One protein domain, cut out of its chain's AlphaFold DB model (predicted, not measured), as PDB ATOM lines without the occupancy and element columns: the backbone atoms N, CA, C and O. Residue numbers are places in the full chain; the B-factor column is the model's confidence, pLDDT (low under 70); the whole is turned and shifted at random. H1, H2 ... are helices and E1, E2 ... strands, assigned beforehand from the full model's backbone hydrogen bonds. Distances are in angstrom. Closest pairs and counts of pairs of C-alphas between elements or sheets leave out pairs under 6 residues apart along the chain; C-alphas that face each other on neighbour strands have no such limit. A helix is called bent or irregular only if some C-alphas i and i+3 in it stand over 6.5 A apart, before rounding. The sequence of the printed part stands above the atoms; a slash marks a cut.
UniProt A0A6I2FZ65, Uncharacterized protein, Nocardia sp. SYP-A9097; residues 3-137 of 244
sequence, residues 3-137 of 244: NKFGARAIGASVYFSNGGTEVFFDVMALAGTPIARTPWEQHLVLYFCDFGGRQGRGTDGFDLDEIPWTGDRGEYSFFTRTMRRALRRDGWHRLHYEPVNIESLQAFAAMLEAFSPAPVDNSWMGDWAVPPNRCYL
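What this domain is: This is residues 3 to 137 of the 244 residues of an uncharacterized protein of Nocardia sp. SYP-A9097 (UniProt A0A6I2FZ65). Two helical hairpins, H1 with H2 and H3 with H4, pack together where H1 meets H3, and a small hairpin of strands, E1 and E2, packs on H4. Long loops join the later helices, and short H5 ends the printed part beside H2. The 135 printed residues hold E1, E2, H1, H2, H3, H4 and H5 in that order; the class is mostly helix and the sheet E1 - E2 is antiparallel. The whole is compact, with a radius of gyration of the C-alphas of 13.8 A, and rounded, spanning 37 by 37 by 26 A.

Where its parts are: Find C-alpha 3 at (226.049, 233.489, 203.434), where E1 runs to residue 7; E2 is residues 12 to 17. H1, residues 18 to 35, is 26.6 A long and only just irregular, with C-alphas 31 and 34 6.9 A apart. H2 is residues 39 to 51, H3 73 to 87 (21.5 A) and H4 102 to 114 (18.6 A). H5, residues 134 to 137, ends at C-alpha 137, (229.435, 244.425, 227.887).

How they stand to each other: Look first at H3, which with H2 is the hub, each touching 3 helices. Residues 82 to 86 of H3 touch H1 at a steep tilt of 62 degrees, Ala 86 and Ala 31 having the closest C-alphas, 5.2 A. H3 touches H4 at a shallow tilt of 19 degrees, opposite ways, closest at C-alphas 83 and 109, 6.4 A. H1 touches H2 at a shallow tilt of 30 degrees, closest at C-alphas 25 and 48, 4.9 A. H2 and H5 only just touch, with 3 pairs of C-alphas within 8 A, the closest being 46 and 136, 7.5 A. The closest C-alphas of E2 and H4 are 14 and 108, 6.0 A. Between E1 and E2, N 5 and O 14 are 2.9 A apart, within hydrogen-bond range. Every O i to N i+4 pair is within range in H2, H3 and H4, and 12 of 14 in H1; H5 is too short for one.

The domain as a whole: The farthest C-alphas, of His 96 and Asp 121, are 39.2 A apart. The printed part has no cut; the links H2 to H3, H3 to H4 and H4 to H5 are long. Look for low confidence, pLDDT under 70, at residues 52 to 59.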
ATOM      1  N   ASN A   3     226.023 232.036 203.433       88.19
ATOM      2  CA  ASN A   3     226.049 233.489 203.434       88.19
ATOM      3  C   ASN A   3     227.260 234.005 202.687       88.19
ATOM      4  O   ASN A   3     228.261 233.305 202.514       88.19
ATOM      5  N   LYS A   4     227.163 235.260 202.260       91.25
ATOM      6  CA  LYS A   4     228.272 235.978 201.655       91.25
ATOM      7  C   LYS A   4     228.663 237.127 202.557       91.25
ATOM      8  O   LYS A   4     227.823 237.945 202.908       91.25
ATOM      9  N   PHE A   5     229.943 237.180 202.873       94.19
ATOM     10  CA  PHE A   5     230.567 238.341 203.473       94.19
ATOM     11  C   PHE A   5     231.201 239.141 202.345       94.19
ATOM     12  O   PHE A   5     231.959 238.576 201.555       94.19
ATOM     13  N   GLY A   6     230.823 240.405 202.221       95.00
ATOM     14  CA  GLY A   6     231.202 241.262 201.103       95.00
ATOM     15  C   GLY A   6     232.319 242.236 201.448       95.00
ATOM     16  O   GLY A   6     232.583 242.521 202.613       95.00
ATOM     17  N   ALA A   7     232.956 242.745 200.405       95.94
ATOM     18  CA  ALA A   7     233.704 243.991 200.414       95.94
ATOM     19  C   ALA A   7     233.453 244.658 199.056       95.94
ATOM     20  O   ALA A   7     234.244 244.524 198.111       95.94
ATOM     21  N   ARG A   8     232.279 245.279 198.917       93.75
ATOM     22  CA  ARG A   8     231.784 245.876 197.669       93.75
ATOM     23  C   ARG A   8     232.768 246.865 197.062       93.75
ATOM     24  O   ARG A   8     232.940 246.837 195.844       93.75
ATOM     25  N   ALA A   9     233.448 247.675 197.874       91.94
ATOM     26  CA  ALA A   9     234.440 248.644 197.404       91.94
ATOM     27  C   ALA A   9     235.589 248.010 196.604       91.94
ATOM     28  O   ALA A   9     236.168 248.669 195.741       91.94
ATOM     29  N   ILE A  10     235.900 246.733 196.849       95.00
ATOM     30  CA  ILE A  10     236.942 245.985 196.126       95.00
ATOM     31  C   ILE A  10     236.373 244.842 195.270       95.00
ATOM     32  O   ILE A  10     237.132 244.046 194.721       95.00
ATOM     33  N   GLY A  11     235.044 244.745 195.144       95.19
ATOM     34  CA  GLY A  11     234.368 243.716 194.349       95.19
ATOM     35  C   GLY A  11     234.598 242.281 194.841       95.19
ATOM     36  O   GLY A  11     234.499 241.345 194.047       95.19
ATOM     37  N   ALA A  12     234.922 242.097 196.124       96.44
ATOM     38  CA  ALA A  12     235.226 240.792 196.706       96.44
ATOM     39  C   ALA A  12     234.062 240.257 197.549       96.44
ATOM     40  O   ALA A  12     233.262 241.011 198.105       96.44
ATOM     41  N   SER A  13     233.966 238.930 197.648       96.56
ATOM     42  CA  SER A  13     233.080 238.276 198.610       96.56
ATOM     43  C   SER A  13     233.609 236.902 198.999       96.56
ATOM     44  O   SER A  13     234.244 236.224 198.188       96.56
ATOM     45  N   VAL A  14     233.308 236.479 200.222       96.94
ATOM     46  CA  VAL A  14     233.665 235.165 200.758       96.94
ATOM     47  C   VAL A  14     232.400 234.438 201.181       96.94
ATOM     48  O   VAL A  14     231.535 235.003 201.850       96.94
ATOM     49  N   TYR A  15     232.292 233.175 200.782       94.50
ATOM     50  CA  TYR A  15     231.174 232.321 201.152       94.50
ATOM     51  C   TYR A  15     231.451 231.560 202.453       94.50
ATOM     52  O   TYR A  15     232.531 230.992 202.641       94.50
ATOM     53  N   PHE A  16     230.434 231.488 203.306       92.31
ATOM     54  CA  PHE A  16     230.387 230.628 204.484       92.31
ATOM     55  C   PHE A  16     229.095 229.808 204.448       92.31
ATOM     56  O   PHE A  16     228.045 230.325 204.084       92.31
ATOM     57  N   SER A  17     229.132 228.532 204.833       91.12
ATOM     58  CA  SER A  17     227.889 227.807 205.147       91.12
ATOM     59  C   SER A  17     227.236 228.401 206.401       91.12
ATOM     60  O   SER A  17     227.931 229.054 207.171       91.12
ATOM     61  N   ASN A  18     225.952 228.135 206.673       87.50
ATOM     62  CA  ASN A  18     225.312 228.635 207.905       87.50
ATOM     63  C   ASN A  18     226.107 228.255 209.168       87.50
ATOM     64  O   ASN A  18     226.405 229.106 209.998       87.50
ATOM     65  N   GLY A  19     226.539 226.992 209.269       87.44
ATOM     66  CA  GLY A  19     227.404 226.551 210.367       87.44
ATOM     67  C   GLY A  19     228.775 227.235 210.358       87.44
ATOM     68  O   GLY A  19     229.272 227.614 211.407       87.44
ATOM     69  N   GLY A  20     229.371 227.466 209.183       91.12
ATOM     70  CA  GLY A  20     230.615 228.237 209.070       91.12
ATOM     71  C   GLY A  20     230.458 229.699 209.496       91.12
ATOM     72  O   GLY A  20     231.388 230.276 210.048       91.12
ATOM     73  N   THR A  21     229.287 230.289 209.269       91.38
ATOM     74  CA  THR A  21     228.933 231.630 209.732       91.38
ATOM     75  C   THR A  21     228.822 231.676 211.253       91.38
ATOM     76  O   THR A  21     229.400 232.571 211.861       91.38
ATOM     77  N   GLU A  22     228.189 230.684 211.885       90.00
ATOM     78  CA  GLU A  22     228.187 230.588 213.354       90.00
ATOM     79  C   GLU A  22     229.597 230.429 213.922       90.00
ATOM     80  O   GLU A  22     229.980 231.158 214.835       90.00
ATOM     81  N   VAL A  23     230.411 229.561 213.311       92.44
ATOM     82  CA  VAL A  23     231.826 229.400 213.671       92.44
ATOM     83  C   VAL A  23     232.574 230.729 213.556       92.44
ATOM     84  O   VAL A  23     233.313 231.085 214.470       92.44
ATOM     85  N   PHE A  24     232.384 231.473 212.459       94.56
ATOM     86  CA  PHE A  24     233.005 232.783 212.260       94.56
ATOM     87  C   PHE A  24     232.686 233.721 213.424       94.56
ATOM     88  O   PHE A  24     233.595 234.291 214.024       94.56
ATOM     89  N   PHE A  25     231.416 233.851 213.794       94.62
ATOM     90  CA  PHE A  25     231.046 234.764 214.863       94.62
ATOM     91  C   PHE A  25     231.489 234.288 216.252       94.62
ATOM     92  O   PHE A  25     231.959 235.112 217.039       94.62
ATOM     93  N   ASP A  26     231.432 232.982 216.533       94.94
ATOM     94  CA  ASP A  26     231.938 232.387 217.777       94.94
ATOM     95  C   ASP A  26     233.424 232.725 217.987       94.94
ATOM     96  O   ASP A  26     233.816 233.260 219.031       94.94
ATOM     97  N   VAL A  27     234.263 232.473 216.974       96.81
ATOM     98  CA  VAL A  27     235.711 232.701 217.091       96.81
ATOM     99  C   VAL A  27     236.066 234.185 217.122       96.81
ATOM    100  O   VAL A  27     237.041 234.563 217.773       96.81
ATOM    101  N   MET A  28     235.281 235.037 216.460       97.44
ATOM    102  CA  MET A  28     235.507 236.483 216.457       97.44
ATOM    103  C   MET A  28     235.083 237.138 217.774       97.44
ATOM    104  O   MET A  28     235.803 238.009 218.266       97.44
ATOM    105  N   ALA A  29     233.997 236.671 218.400       97.12
ATOM    106  CA  ALA A  29     233.620 237.080 219.752       97.12
ATOM    107  C   ALA A  29     234.719 236.711 220.767       97.12
ATOM    108  O   ALA A  29     235.222 237.579 221.483       97.12
ATOM    109  N   LEU A  30     235.178 235.451 220.754       98.19
ATOM    110  CA  LEU A  30     236.274 234.968 221.610       98.19
ATOM    111  C   LEU A  30     237.575 235.757 221.413       98.19
ATOM    112  O   LEU A  30     238.251 236.132 222.376       98.19
ATOM    113  N   ALA A  31     237.937 236.020 220.158       98.31
ATOM    114  CA  ALA A  31     239.151 236.744 219.823       98.31
ATOM    115  C   ALA A  31     239.076 238.227 220.218       98.31
ATOM    116  O   ALA A  31     240.086 238.788 220.665       98.31
ATOM    117  N   GLY A  32     237.911 238.853 220.045       98.44
ATOM    118  CA  GLY A  32     237.715 240.294 220.167       98.44
ATOM    119  C   GLY A  32     237.448 240.777 221.589       98.44
ATOM    120  O   GLY A  32     238.050 241.770 222.004       98.44
ATOM    121  N   THR A  33     236.615 240.076 222.369       98.44
ATOM    122  CA  THR A  33     236.202 240.538 223.711       98.44
ATOM    123  C   THR A  33     237.382 240.926 224.614       98.44
ATOM    124  O   THR A  33     237.364 242.027 225.168       98.44
ATOM    125  N   PRO A  34     238.466 240.130 224.733       98.19
ATOM    126  CA  PRO A  34     239.563 240.465 225.641       98.19
ATOM    127  C   PRO A  34     240.309 241.753 225.282       98.19
ATOM    128  O   PRO A  34     240.991 242.311 226.144       98.19
ATOM    129  N   ILE A  35     240.211 242.232 224.038       98.38
ATOM    130  CA  ILE A  35     240.982 243.372 223.523       98.38
ATOM    131  C   ILE A  35     240.131 244.590 223.149       98.38
ATOM    132  O   ILE A  35     240.716 245.627 222.852       98.38
ATOM    133  N   ALA A  36     238.800 244.494 223.182       98.31
ATOM    134  CA  ALA A  36     237.906 245.618 222.906       98.31
ATOM    135  C   ALA A  36     237.929 246.640 224.052       98.31
ATOM    136  O   ALA A  36     237.740 246.283 225.220       98.31
ATOM    137  N   ARG A  37     238.207 247.907 223.742       97.44
ATOM    138  CA  ARG A  37     238.349 249.000 224.716       97.44
ATOM    139  C   ARG A  37     237.570 250.241 224.320       97.44
ATOM    140  O   ARG A  37     236.986 250.865 225.203       97.44
ATOM    141  N   THR A  38     237.572 250.609 223.044       98.19
ATOM    142  CA  THR A  38     236.815 251.775 222.568       98.19
ATOM    143  C   THR A  38     235.347 251.408 222.317       98.19
ATOM    144  O   THR A  38     235.048 250.225 222.130       98.19
ATOM    145  N   PRO A  39     234.426 252.391 222.285       97.88
ATOM    146  CA  PRO A  39     233.037 252.165 221.881       97.88
ATOM    147  C   PRO A  39     232.915 251.396 220.564       97.88
ATOM    148  O   PRO A  39     232.191 250.407 220.495       97.88
ATOM    149  N   TRP A  40     233.703 251.781 219.559       97.81
ATOM    150  CA  TRP A  40     233.672 251.143 218.249       97.81
ATOM    151  C   TRP A  40     234.121 249.681 218.302       97.81
ATOM    152  O   TRP A  40     233.454 248.792 217.777       97.81
ATOM    153  N   GLU A  41     235.227 249.407 219.001       98.56
ATOM    154  CA  GLU A  41     235.730 248.043 219.184       98.56
ATOM    155  C   GLU A  41     234.721 247.168 219.942       98.56
ATOM    156  O   GLU A  41     234.552 245.991 219.628       98.56
ATOM    157  N   GLN A  42     234.050 247.742 220.943       98.25
ATOM    158  CA  GLN A  42     233.011 247.069 221.717       98.25
ATOM    159  C   GLN A  42     231.798 246.735 220.852       98.25
ATOM    160  O   GLN A  42     231.356 245.591 220.882       98.25
ATOM    161  N   HIS A  43     231.308 247.681 220.048       97.06
ATOM    162  CA  HIS A  43     230.204 247.443 219.116       97.06
ATOM    163  C   HIS A  43     230.536 246.393 218.062       97.06
ATOM    164  O   HIS A  43     229.716 245.511 217.835       97.06
ATOM    165  N   LEU A  44     231.747 246.397 217.491       97.19
ATOM    166  CA  LEU A  44     232.147 245.349 216.547       97.19
ATOM    167  C   LEU A  44     232.098 243.957 217.198       97.19
ATOM    168  O   LEU A  44     231.627 242.992 216.600       97.19
ATOM    169  N   VAL A  45     232.575 243.833 218.438       97.75
ATOM    170  CA  VAL A  45     232.533 242.549 219.149       97.75
ATOM    171  C   VAL A  45     231.110 242.180 219.563       97.75
ATOM    172  O   VAL A  45     230.744 241.011 219.455       97.75
ATOM    173  N   LEU A  46     230.292 243.144 219.992       95.75
ATOM    174  CA  LEU A  46     228.868 242.932 220.265       95.75
ATOM    175  C   LEU A  46     228.115 242.494 219.009       95.75
ATOM    176  O   LEU A  46     227.291 241.589 219.083       95.75
ATOM    177  N   TYR A  47     228.460 243.035 217.842       94.19
ATOM    178  CA  TYR A  47     227.919 242.588 216.565       94.19
ATOM    179  C   TYR A  47     228.205 241.096 216.335       94.19
ATOM    180  O   TYR A  47     227.310 240.351 215.942       94.19
ATOM    181  N   PHE A  48     229.409 240.617 216.665       94.69
ATOM    182  CA  PHE A  48     229.708 239.180 216.632       94.69
ATOM    183  C   PHE A  48     228.978 238.385 217.728       94.69
ATOM    184  O   PHE A  48     228.662 237.215 217.518       94.69
ATOM    185  N   CYS A  49     228.685 238.990 218.881       93.44
ATOM    186  CA  CYS A  49     227.950 238.341 219.972       93.44
ATOM    187  C   CYS A  49     226.450 238.173 219.664       93.44
ATOM    188  O   CYS A  49     225.896 237.105 219.915       93.44
ATOM    189  N   ASP A  50     225.811 239.185 219.080       85.69
ATOM    190  CA  ASP A  50     224.354 239.249 218.923       85.69
ATOM    191  C   ASP A  50     223.903 239.159 217.466       85.69
ATOM    192  O   ASP A  50     223.165 238.253 217.078       85.69
ATOM    193  N   PHE A  51     224.333 240.114 216.648       71.25
ATOM    194  CA  PHE A  51     223.650 240.425 215.394       71.25
ATOM    195  C   PHE A  51     224.109 239.573 214.221       71.25
ATOM    196  O   PHE A  51     223.291 239.198 213.391       71.25
ATOM    197  N   GLY A  52     225.389 239.210 214.179       58.22
ATOM    198  CA  GLY A  52     225.952 238.479 213.055       58.22
ATOM    199  C   GLY A  52     225.291 237.119 212.804       58.22
ATOM    200  O   GLY A  52     225.097 236.729 211.660       58.22
ATOM    201  N   GLY A  53     224.912 236.396 213.863       56.12
ATOM    202  CA  GLY A  53     224.418 235.017 213.749       56.12
ATOM    203  C   GLY A  53     223.003 234.783 214.270       56.12
ATOM    204  O   GLY A  53     222.294 233.955 213.716       56.12
ATOM    205  N   ARG A  54     222.533 235.494 215.307       69.00
ATOM    206  CA  ARG A  54     221.346 235.035 216.061       69.00
ATOM    207  C   ARG A  54     220.013 235.475 215.493       69.00
ATOM    208  O   ARG A  54     219.085 234.670 215.495       69.00
ATOM    209  N   GLN A  55     219.908 236.704 214.985       63.69
ATOM    210  CA  GLN A  55     218.658 237.163 214.368       63.69
ATOM    211  C   GLN A  55     218.392 236.450 213.027       63.69
ATOM    212  O   GLN A  55     217.242 236.119 212.740       63.69
ATOM    213  N   GLY A  56     219.448 236.096 212.281       59.56
ATOM    214  CA  GLY A  56     219.372 235.310 211.042       59.56
ATOM    215  C   GLY A  56     219.602 233.796 211.190       59.56
ATOM    216  O   GLY A  56     219.469 233.059 210.222       59.56
ATOM    217  N   ARG A  57     219.975 233.272 212.365       62.00
ATOM    218  CA  ARG A  57     220.423 231.864 212.554       62.00
ATOM    219  C   ARG A  57     221.495 231.427 211.546       62.00
ATOM    220  O   ARG A  57     221.385 230.381 210.892       62.00
ATOM    221  N   GLY A  58     222.487 232.288 211.356       57.78
ATOM    222  CA  GLY A  58     223.525 232.097 210.359       57.78
ATOM    223  C   GLY A  58     222.974 232.124 208.934       57.78
ATOM    224  O   GLY A  58     223.434 231.334 208.114       57.78
ATOM    225  N   THR A  59     221.984 232.973 208.628       60.28
ATOM    226  CA  THR A  59     221.568 233.318 207.248       60.28
ATOM    227  C   THR A  59     222.041 234.696 206.798       60.28
ATOM    228  O   THR A  59     221.769 235.100 205.667       60.28
ATOM    229  N   ASP A  60     222.762 235.402 207.668       73.56
ATOM    230  CA  ASP A  60     223.124 236.790 207.445       73.56
ATOM    231  C   ASP A  60     224.650 236.906 207.407       73.56
ATOM    232  O   ASP A  60     225.368 236.563 208.346       73.56
ATOM    233  N   GLY A  61     225.156 237.321 206.250       84.94
ATOM    234  CA  GLY A  61     226.494 237.885 206.140       84.94
ATOM    235  C   GLY A  61     226.406 239.404 206.223       84.94
ATOM    236  O   GLY A  61     225.317 239.969 206.292       84.94
ATOM    237  N   PHE A  62     227.551 240.070 206.169       90.06
ATOM    238  CA  PHE A  62     227.607 241.526 206.067       90.06
ATOM    239  C   PHE A  62     228.652 241.951 205.048       90.06
ATOM    240  O   PHE A  62     229.578 241.196 204.725       90.06
ATOM    241  N   ASP A  63     228.505 243.167 204.544       93.12
ATOM    242  CA  ASP A  63     229.521 243.813 203.725       93.12
ATOM    243  C   ASP A  63     230.471 244.632 204.613       93.12
ATOM    244  O   ASP A  63     230.029 245.329 205.526       93.12
ATOM    245  N   LEU A  64     231.784 244.582 204.364       95.44
ATOM    246  CA  LEU A  64     232.749 245.437 205.065       95.44
ATOM    247  C   LEU A  64     232.428 246.923 204.871       95.44
ATOM    248  O   LEU A  64     232.736 247.723 205.750       95.44
ATOM    249  N   ASP A  65     231.774 247.279 203.765       93.12
ATOM    250  CA  ASP A  65     231.298 248.633 203.483       93.12
ATOM    251  C   ASP A  65     230.093 249.070 204.341       93.12
ATOM    252  O   ASP A  65     229.746 250.248 204.351       93.12
ATOM    253  N   GLU A  66     229.431 248.151 205.050       92.25
ATOM    254  CA  GLU A  66     228.270 248.454 205.907       92.25
ATOM    255  C   GLU A  66     228.659 248.766 207.355       92.25
ATOM    256  O   GLU A  66     227.871 249.366 208.096       92.25
ATOM    257  N   ILE A  67     229.873 248.383 207.754       94.88
ATOM    258  CA  ILE A  67     230.400 248.662 209.088       94.88
ATOM    259  C   ILE A  67     230.472 250.188 209.288       94.88
ATOM    260  O   ILE A  67     230.967 250.878 208.395       94.88
ATOM    261  N   PRO A  68     230.029 250.731 210.443       95.69
ATOM    262  CA  PRO A  68     230.097 252.164 210.752       95.69
ATOM    263  C   PRO A  68     231.539 252.649 210.986       95.69
ATOM    264  O   PRO A  68     231.932 252.995 212.098       95.69
ATOM    265  N   TRP A  69     232.378 252.629 209.953       96.38
ATOM    266  CA  TRP A  69     233.734 253.166 210.013       96.38
ATOM    267  C   TRP A  69     233.681 254.673 210.266       96.38
ATOM    268  O   TRP A  69     232.970 255.394 209.566       96.38
ATOM    269  N   THR A  70     234.469 255.168 211.218       94.12
ATOM    270  CA  THR A  70     234.571 256.614 211.486       94.12
ATOM    271  C   THR A  70     235.717 257.268 210.712       94.12
ATOM    272  O   THR A  70     235.810 258.491 210.625       94.12
ATOM    273  N   GLY A  71     236.604 256.452 210.136       89.31
ATOM    274  CA  GLY A  71     237.853 256.893 209.517       89.31
ATOM    275  C   GLY A  71     239.057 256.852 210.462       89.31
ATOM    276  O   GLY A  71     240.180 257.124 210.026       89.31
ATOM    277  N   ASP A  72     238.869 256.472 211.732       92.25
ATOM    278  CA  ASP A  72     239.985 256.179 212.628       92.25
ATOM    279  C   ASP A  72     240.704 254.892 212.185       92.25
ATOM    280  O   ASP A  72     240.145 253.796 212.122       92.25
ATOM    281  N   ARG A  73     242.010 255.002 211.916       90.06
ATOM    282  CA  ARG A  73     242.856 253.856 211.542       90.06
ATOM    283  C   ARG A  73     242.947 252.791 212.642       90.06
ATOM    284  O   ARG A  73     243.300 251.646 212.345       90.06
ATOM    285  N   GLY A  74     242.655 253.150 213.892       95.19
ATOM    286  CA  GLY A  74     242.555 252.227 215.018       95.19
ATOM    287  C   GLY A  74     241.495 251.146 214.811       95.19
ATOM    288  O   GLY A  74     241.743 249.995 215.161       95.19
ATOM    289  N   GLU A  75     240.380 251.471 214.157       97.12
ATOM    290  CA  GLU A  75     239.252 250.559 213.913       97.12
ATOM    291  C   GLU A  75     239.658 249.397 212.999       97.12
ATOM    292  O   GLU A  75     239.487 248.218 213.322       97.12
ATOM    293  N   TYR A  76     240.300 249.724 211.877       96.94
ATOM    294  CA  TYR A  76     240.822 248.729 210.942       96.94
ATOM    295  C   TYR A  76     241.915 247.864 211.573       96.94
ATOM    296  O   TYR A  76     241.936 246.635 211.434       96.94
ATOM    297  N   SER A  77     242.828 248.507 212.307       97.56
ATOM    298  CA  SER A  77     243.884 247.819 213.052       97.56
ATOM    299  C   SER A  77     243.296 246.854 214.085       97.56
ATOM    300  O   SER A  77     243.780 245.732 214.244       97.56
ATOM    301  N   PHE A  78     242.209 247.246 214.752       98.56
ATOM    302  CA  PHE A  78     241.492 246.380 215.673       98.56
ATOM    303  C   PHE A  78     240.881 245.177 214.958       98.56
ATOM    304  O   PHE A  78     241.140 244.048 215.375       98.56
ATOM    305  N   PHE A  79     240.125 245.383 213.875       98.25
ATOM    306  CA  PHE A  79     239.455 244.280 213.180       98.25
ATOM    307  C   PHE A  79     240.479 243.274 212.624       98.25
ATOM    308  O   PHE A  79     240.392 242.071 212.889       98.25
ATOM    309  N   THR A  80     241.538 243.752 211.969       98.12
ATOM    310  CA  THR A  80     242.628 242.883 211.489       98.12
ATOM    311  C   THR A  80     243.349 242.158 212.632       98.12
ATOM    312  O   THR A  80     243.661 240.968 212.522       98.12
ATOM    313  N   ARG A  81     243.579 242.818 213.777       98.38
ATOM    314  CA  ARG A  81     244.152 242.182 214.975       98.38
ATOM    315  C   ARG A  81     243.233 241.099 215.542       98.38
ATOM    316  O   ARG A  81     243.736 240.031 215.894       98.38
ATOM    317  N   THR A  82     241.928 241.344 215.611       98.62
ATOM    318  CA  THR A  82     240.919 240.364 216.044       98.62
ATOM    319  C   THR A  82     240.902 239.156 215.109       98.62
ATOM    320  O   THR A  82     241.010 238.027 215.582       98.62
ATOM    321  N   MET A  83     240.922 239.373 213.791       98.06
ATOM    322  CA  MET A  83     240.996 238.293 212.800       98.06
ATOM    323  C   MET A  83     242.258 237.432 212.973       98.06
ATOM    324  O   MET A  83     242.196 236.203 212.983       98.06
ATOM    325  N   ARG A  84     243.421 238.060 213.192       98.19
ATOM    326  CA  ARG A  84     244.676 237.334 213.460       98.19
ATOM    327  C   ARG A  84     244.618 236.518 214.751       98.19
ATOM    328  O   ARG A  84     245.191 235.434 214.801       98.19
ATOM    329  N   ARG A  85     243.965 237.032 215.799       98.38
ATOM    330  CA  ARG A  85     243.730 236.295 217.053       98.38
ATOM    331  C   ARG A  85     242.843 235.071 216.809       98.38
ATOM    332  O   ARG A  85     243.210 233.979 217.235       98.38
ATOM    333  N   ALA A  86     241.760 235.224 216.049       97.69
ATOM    334  CA  ALA A  86     240.885 234.114 215.677       97.69
ATOM    335  C   ALA A  86     241.628 233.029 214.872       97.69
ATOM    336  O   ALA A  86     241.524 231.850 215.201       97.69
ATOM    337  N   LEU A  87     242.455 233.408 213.888       97.38
ATOM    338  CA  LEU A  87     243.266 232.461 213.102       97.38
ATOM    339  C   LEU A  87     244.343 231.738 213.926       97.38
ATOM    340  O   LEU A  87     244.707 230.608 213.602       97.38
ATOM    341  N   ARG A  88     244.840 232.356 215.006       97.50
ATOM    342  CA  ARG A  88     245.722 231.699 215.990       97.50
ATOM    343  C   ARG A  88     244.974 230.842 217.010       97.50
ATOM    344  O   ARG A  88     245.616 230.246 217.870       97.50
ATOM    345  N   ARG A  89     243.651 230.738 216.880       97.25
ATOM    346  CA  ARG A  89     242.769 229.966 217.761       97.25
ATOM    347  C   ARG A  89     242.689 230.516 219.187       97.25
ATOM    348  O   ARG A  89     242.432 229.772 220.137       97.25
ATOM    349  N   ASP A  90     242.897 231.824 219.353       97.56
ATOM    350  CA  ASP A  90     242.793 232.478 220.656       97.56
ATOM    351  C   ASP A  90     241.365 232.267 221.211       97.56
ATOM    352  O   ASP A  90     240.381 232.692 220.611       97.56
ATOM    353  N   GLY A  91     241.252 231.592 222.361       96.00
ATOM    354  CA  GLY A  91     239.973 231.333 223.042       96.00
ATOM    355  C   GLY A  91     239.222 230.060 222.626       96.00
ATOM    356  O   GLY A  91     238.259 229.706 223.296       96.00
ATOM    357  N   TRP A  92     239.673 229.320 221.606       96.38
ATOM    358  CA  TRP A  92     238.930 228.161 221.070       96.38
ATOM    359  C   TRP A  92     238.740 227.006 222.056       96.38
ATOM    360  O   TRP A  92     237.782 226.260 221.933       96.38
ATOM    361  N   HIS A  93     239.592 226.892 223.077       95.06
ATOM    362  CA  HIS A  93     239.440 225.915 224.166       95.06
ATOM    363  C   HIS A  93     238.129 226.060 224.964       95.06
ATOM    364  O   HIS A  93     237.861 225.243 225.839       95.06
ATOM    365  N   ARG A  94     237.353 227.122 224.717       94.56
ATOM    366  CA  ARG A  94     236.042 227.384 225.324       94.56
ATOM    367  C   ARG A  94     234.870 226.940 224.449       94.56
ATOM    368  O   ARG A  94     233.730 227.062 224.882       94.56
ATOM    369  N   LEU A  95     235.137 226.489 223.225       94.44
ATOM    370  CA  LEU A  95     234.135 225.907 222.341       94.44
ATOM    371  C   LEU A  95     233.938 224.434 222.700       94.44
ATOM    372  O   LEU A  95     234.894 223.737 223.036       94.44
ATOM    373  N   HIS A  96     232.705 223.945 222.572       90.56
ATOM    374  CA  HIS A  96     232.374 222.522 222.760       90.56
ATOM    375  C   HIS A  96     232.508 221.693 221.485       90.56
ATOM    376  O   HIS A  96     232.149 220.522 221.451       90.56
ATOM    377  N   TYR A  97     233.013 222.310 220.426       92.12
ATOM    378  CA  TYR A  97     233.207 221.702 219.126       92.12
ATOM    379  C   TYR A  97     234.518 222.208 218.522       92.12
ATOM    380  O   TYR A  97     235.017 223.267 218.901       92.12
ATOM    381  N   GLU A  98     235.065 221.469 217.555       91.69
ATOM    382  CA  GLU A  98     236.209 221.940 216.771       91.69
ATOM    383  C   GLU A  98     235.703 222.771 215.580       91.69
ATOM    384  O   GLU A  98     234.929 222.254 214.764       91.69
ATOM    385  N   PRO A  99     236.118 224.043 215.444       92.38
ATOM    386  CA  PRO A  99     235.782 224.869 214.290       92.38
ATOM    387  C   PRO A  99     236.134 224.215 212.952       92.38
ATOM    388  O   PRO A  99     237.277 223.838 212.694       92.38
ATOM    389  N   VAL A 100     235.148 224.147 212.060       85.94
ATOM    390  CA  VAL A 100     235.312 223.699 210.669       85.94
ATOM    391  C   VAL A 100     235.472 224.898 209.721       85.94
ATOM    392  O   VAL A 100     235.190 226.033 210.095       85.94
ATOM    393  N   ASN A 101     235.885 224.663 208.468       82.44
ATOM    394  CA  ASN A 101     235.968 225.678 207.397       82.44
ATOM    395  C   ASN A 101     236.966 226.828 207.640       82.44
ATOM    396  O   ASN A 101     236.692 227.993 207.345       82.44
ATOM    397  N   ILE A 102     238.167 226.493 208.114       91.62
ATOM    398  CA  ILE A 102     239.246 227.470 208.355       91.62
ATOM    399  C   ILE A 102     239.656 228.217 207.076       91.62
ATOM    400  O   ILE A 102     240.067 229.373 207.139       91.62
ATOM    401  N   GLU A 103     239.484 227.594 205.911       93.81
ATOM    402  CA  GLU A 103     239.752 228.210 204.607       93.81
ATOM    403  C   GLU A 103     238.899 229.467 204.372       93.81
ATOM    404  O   GLU A 103     239.423 230.484 203.922       93.81
ATOM    405  N   SER A 104     237.612 229.455 204.745       95.12
ATOM    406  CA  SER A 104     236.749 230.643 204.633       95.12
ATOM    407  C   SER A 104     237.195 231.757 205.585       95.12
ATOM    408  O   SER A 104     237.180 232.925 205.203       95.12
ATOM    409  N   LEU A 105     237.662 231.418 206.795       95.81
ATOM    410  CA  LEU A 105     238.255 232.395 207.721       95.81
ATOM    411  C   LEU A 105     239.515 233.037 207.125       95.81
ATOM    412  O   LEU A 105     239.683 234.254 207.192       95.81
ATOM    413  N   GLN A 106     240.388 232.239 206.511       97.44
ATOM    414  CA  GLN A 106     241.591 232.735 205.839       97.44
ATOM    415  C   GLN A 106     241.248 233.611 204.627       97.44
ATOM    416  O   GLN A 106     241.850 234.670 204.451       97.44
ATOM    417  N   ALA A 107     240.254 233.218 203.829       97.62
ATOM    418  CA  ALA A 107     239.776 234.009 202.700       97.62
ATOM    419  C   ALA A 107     239.178 235.350 203.156       97.62
ATOM    420  O   ALA A 107     239.472 236.385 202.559       97.62
ATOM    421  N   PHE A 108     238.396 235.357 204.242       97.62
ATOM    422  CA  PHE A 108     237.876 236.593 204.826       97.62
ATOM    423  C   PHE A 108     239.008 237.487 205.343       97.62
ATOM    424  O   PHE A 108     238.990 238.691 205.099       97.62
ATOM    425  N   ALA A 109     240.028 236.915 205.991       97.81
ATOM    426  CA  ALA A 109     241.202 237.673 206.418       97.81
ATOM    427  C   ALA A 109     241.928 238.331 205.236       97.81
ATOM    428  O   ALA A 109     242.245 239.513 205.313       97.81
ATOM    429  N   ALA A 110     242.131 237.604 204.134       97.81
ATOM    430  CA  ALA A 110     242.744 238.156 202.926       97.81
ATOM    431  C   ALA A 110     241.893 239.280 202.306       97.81
ATOM    432  O   ALA A 110     242.428 240.303 201.882       97.81
ATOM    433  N   MET A 111     240.564 239.122 202.296       97.94
ATOM    434  CA  MET A 111     239.635 240.164 201.850       97.94
ATOM    435  C   MET A 111     239.722 241.417 202.734       97.94
ATOM    436  O   MET A 111     239.814 242.524 202.210       97.94
ATOM    437  N   LEU A 112     239.754 241.250 204.060       97.62
ATOM    438  CA  LEU A 112     239.916 242.349 205.014       97.62
ATOM    439  C   LEU A 112     241.278 243.048 204.860       97.62
ATOM    440  O   LEU A 112     241.351 244.268 204.960       97.62
ATOM    441  N   GLU A 113     242.354 242.307 204.585       96.81
ATOM    442  CA  GLU A 113     243.688 242.877 204.337       96.81
ATOM    443  C   GLU A 113     243.757 243.707 203.043       96.81
ATOM    444  O   GLU A 113     244.487 244.695 202.990       96.81
ATOM    445  N   ALA A 114     242.979 243.347 202.018       96.38
ATOM    446  CA  ALA A 114     242.874 244.113 200.774       96.38
ATOM    447  C   ALA A 114     241.900 245.305 200.863       96.38
ATOM    448  O   ALA A 114     241.913 246.184 199.999       96.38
ATOM    449  N   PHE A 115     241.039 245.332 201.881       95.94
ATOM    450  CA  PHE A 115     240.022 246.359 202.064       95.94
ATOM    451  C   PHE A 115     240.604 247.645 202.664       95.94
ATOM    452  O   PHE A 115     241.426 247.614 203.579       95.94
ATOM    453  N   SER A 116     240.140 248.793 202.166       94.00
ATOM    454  CA  SER A 116     240.447 250.114 202.717       94.00
ATOM    455  C   SER A 116     239.151 250.760 203.212       94.00
ATOM    456  O   SER A 116     238.315 251.101 202.375       94.00
ATOM    457  N   PRO A 117     238.961 250.931 204.534       93.69
ATOM    458  CA  PRO A 117     237.727 251.492 205.070       93.69
ATOM    459  C   PRO A 117     237.570 252.960 204.678       93.69
ATOM    460  O   PRO A 117     238.517 253.747 204.759       93.69
ATOM    461  N   ALA A 118     236.349 253.323 204.304       93.00
ATOM    462  CA  ALA A 118     235.914 254.700 204.132       93.00
ATOM    463  C   ALA A 118     234.894 255.038 205.228       93.00
ATOM    464  O   ALA A 118     234.130 254.148 205.601       93.00
ATOM    465  N   PRO A 119     234.860 256.283 205.740       94.00
ATOM    466  CA  PRO A 119     233.845 256.691 206.702       94.00
ATOM    467  C   PRO A 119     232.428 256.427 206.182       94.00
ATOM    468  O   PRO A 119     232.134 256.722 205.020       94.00
ATOM    469  N   VAL A 120     231.563 255.891 207.041       92.00
ATOM    470  CA  VAL A 120     230.165 255.588 206.711       92.00
ATOM    471  C   VAL A 120     229.249 256.472 207.546       92.00
ATOM    472  O   VAL A 120     229.068 256.250 208.742       92.00
ATOM    473  N   ASP A 121     228.628 257.453 206.896       83.62
ATOM    474  CA  ASP A 121     227.593 258.278 207.515       83.62
ATOM    475  C   ASP A 121     226.266 257.503 207.580       83.62
ATOM    476  O   ASP A 121     225.821 256.935 206.582       83.62
ATOM    477  N   ASN A 122     225.588 257.534 208.731       81.75
ATOM    478  CA  ASN A 122     224.258 256.934 208.935       81.75
ATOM    479  C   ASN A 122     224.174 255.430 208.599       81.75
ATOM    480  O   ASN A 122     223.260 254.997 207.892       81.75
ATOM    481  N   SER A 123     225.102 254.618 209.116       88.12
ATOM    482  CA  SER A 123     224.980 253.161 208.992       88.12
ATOM    483  C   SER A 123     223.696 252.652 209.659       88.12
ATOM    484  O   SER A 123     223.305 253.097 210.741       88.12
ATOM    485  N   TRP A 124     223.056 251.664 209.032       87.44
ATOM    486  CA  TRP A 124     221.906 250.960 209.603       87.44
ATOM    487  C   TRP A 124     222.271 250.175 210.872       87.44
ATOM    488  O   TRP A 124     221.391 249.871 211.673       87.44
ATOM    489  N   MET A 125     223.563 249.887 211.076       88.75
ATOM    490  CA  MET A 125     224.096 249.277 212.298       88.75
ATOM    491  C   MET A 125     224.222 250.278 213.465       88.75
ATOM    492  O   MET A 125     224.659 249.898 214.553       88.75
ATOM    493  N   GLY A 126     223.846 251.545 213.253       90.75
ATOM    494  CA  GLY A 126     223.888 252.611 214.249       90.75
ATOM    495  C   GLY A 126     225.217 253.367 214.298       90.75
ATOM    496  O   GLY A 126     226.107 253.171 213.470       90.75
ATOM    497  N   ASP A 127     225.336 254.257 215.284       92.56
ATOM    498  CA  ASP A 127     226.546 255.040 215.538       92.56
ATOM    499  C   ASP A 127     227.444 254.333 216.563       92.56
ATOM    500  O   ASP A 127     227.186 254.351 217.770       92.56
ATOM    501  N   TRP A 128     228.518 253.711 216.074       94.75
ATOM    502  CA  TRP A 128     229.474 252.983 216.910       94.75
ATOM    503  C   TRP A 128     230.471 253.891 217.651       94.75
ATOM    504  O   TRP A 128     231.269 253.394 218.448       94.75
ATOM    505  N   ALA A 129     230.414 255.215 217.461       92.56
ATOM    506  CA  ALA A 129     231.138 256.159 218.311       92.56
ATOM    507  C   ALA A 129     230.462 256.340 219.685       92.56
ATOM    508  O   ALA A 129     231.128 256.690 220.664       92.56
ATOM    509  N   VAL A 130     229.155 256.069 219.785       94.31
ATOM    510  CA  VAL A 130     228.405 256.125 221.047       94.31
ATOM    511  C   VAL A 130     228.650 254.843 221.847       94.31
ATOM    512  O   VAL A 130     228.449 253.757 221.309       94.31
ATOM    513  N   PRO A 131     229.051 254.911 223.132       95.25
ATOM    514  CA  PRO A 131     229.236 253.718 223.956       95.25
ATOM    515  C   PRO A 131     227.986 252.824 223.980       95.25
ATOM    516  O   PRO A 131     226.885 253.342 224.197       95.25
ATOM    517  N   PRO A 132     228.128 251.497 223.808       93.88
ATOM    518  CA  PRO A 132     227.004 250.585 223.952       93.88
ATOM    519  C   PRO A 132     226.515 250.551 225.402       93.88
ATOM    520  O   PRO A 132     227.191 250.991 226.341       93.88
ATOM    521  N   ASN A 133     225.335 249.967 225.598       90.88
ATOM    522  CA  ASN A 133     224.834 249.702 226.934       90.88
ATOM    523  C   ASN A 133     225.806 248.788 227.702       90.88
ATOM    524  O   ASN A 133     226.229 247.743 227.207       90.88
ATOM    525  N   ARG A 134     226.150 249.176 228.934       91.00
ATOM    526  CA  ARG A 134     227.120 248.455 229.767       91.00
ATOM    527  C   ARG A 134     226.675 247.037 230.117       91.00
ATOM    528  O   ARG A 134     227.545 246.183 230.238       91.00
ATOM    529  N   CYS A 135     225.372 246.775 230.224       89.38
ATOM    530  CA  CYS A 135     224.860 245.435 230.522       89.38
ATOM    531  C   CYS A 135     225.168 244.440 229.389       89.38
ATOM    532  O   CYS A 135     225.376 243.257 229.640       89.38
ATOM    533  N   TYR A 136     225.280 244.912 228.142       92.19
ATOM    534  CA  TYR A 136     225.698 244.075 227.011       92.19
ATOM    535  C   TYR A 136     227.196 243.752 227.063       92.19
ATOM    536  O   TYR A 136     227.628 242.715 226.567       92.19
ATOM    537  N   LEU A 137     227.994 244.611 227.705       94.56
ATOM    538  CA  LEU A 137     229.435 244.425 227.887       94.56
ATOM    539  C   LEU A 137     229.799 243.567 229.103       94.56
ATOM    540  O   LEU A 137     230.987 243.342 229.353       94.56
TER     541      LEU A 137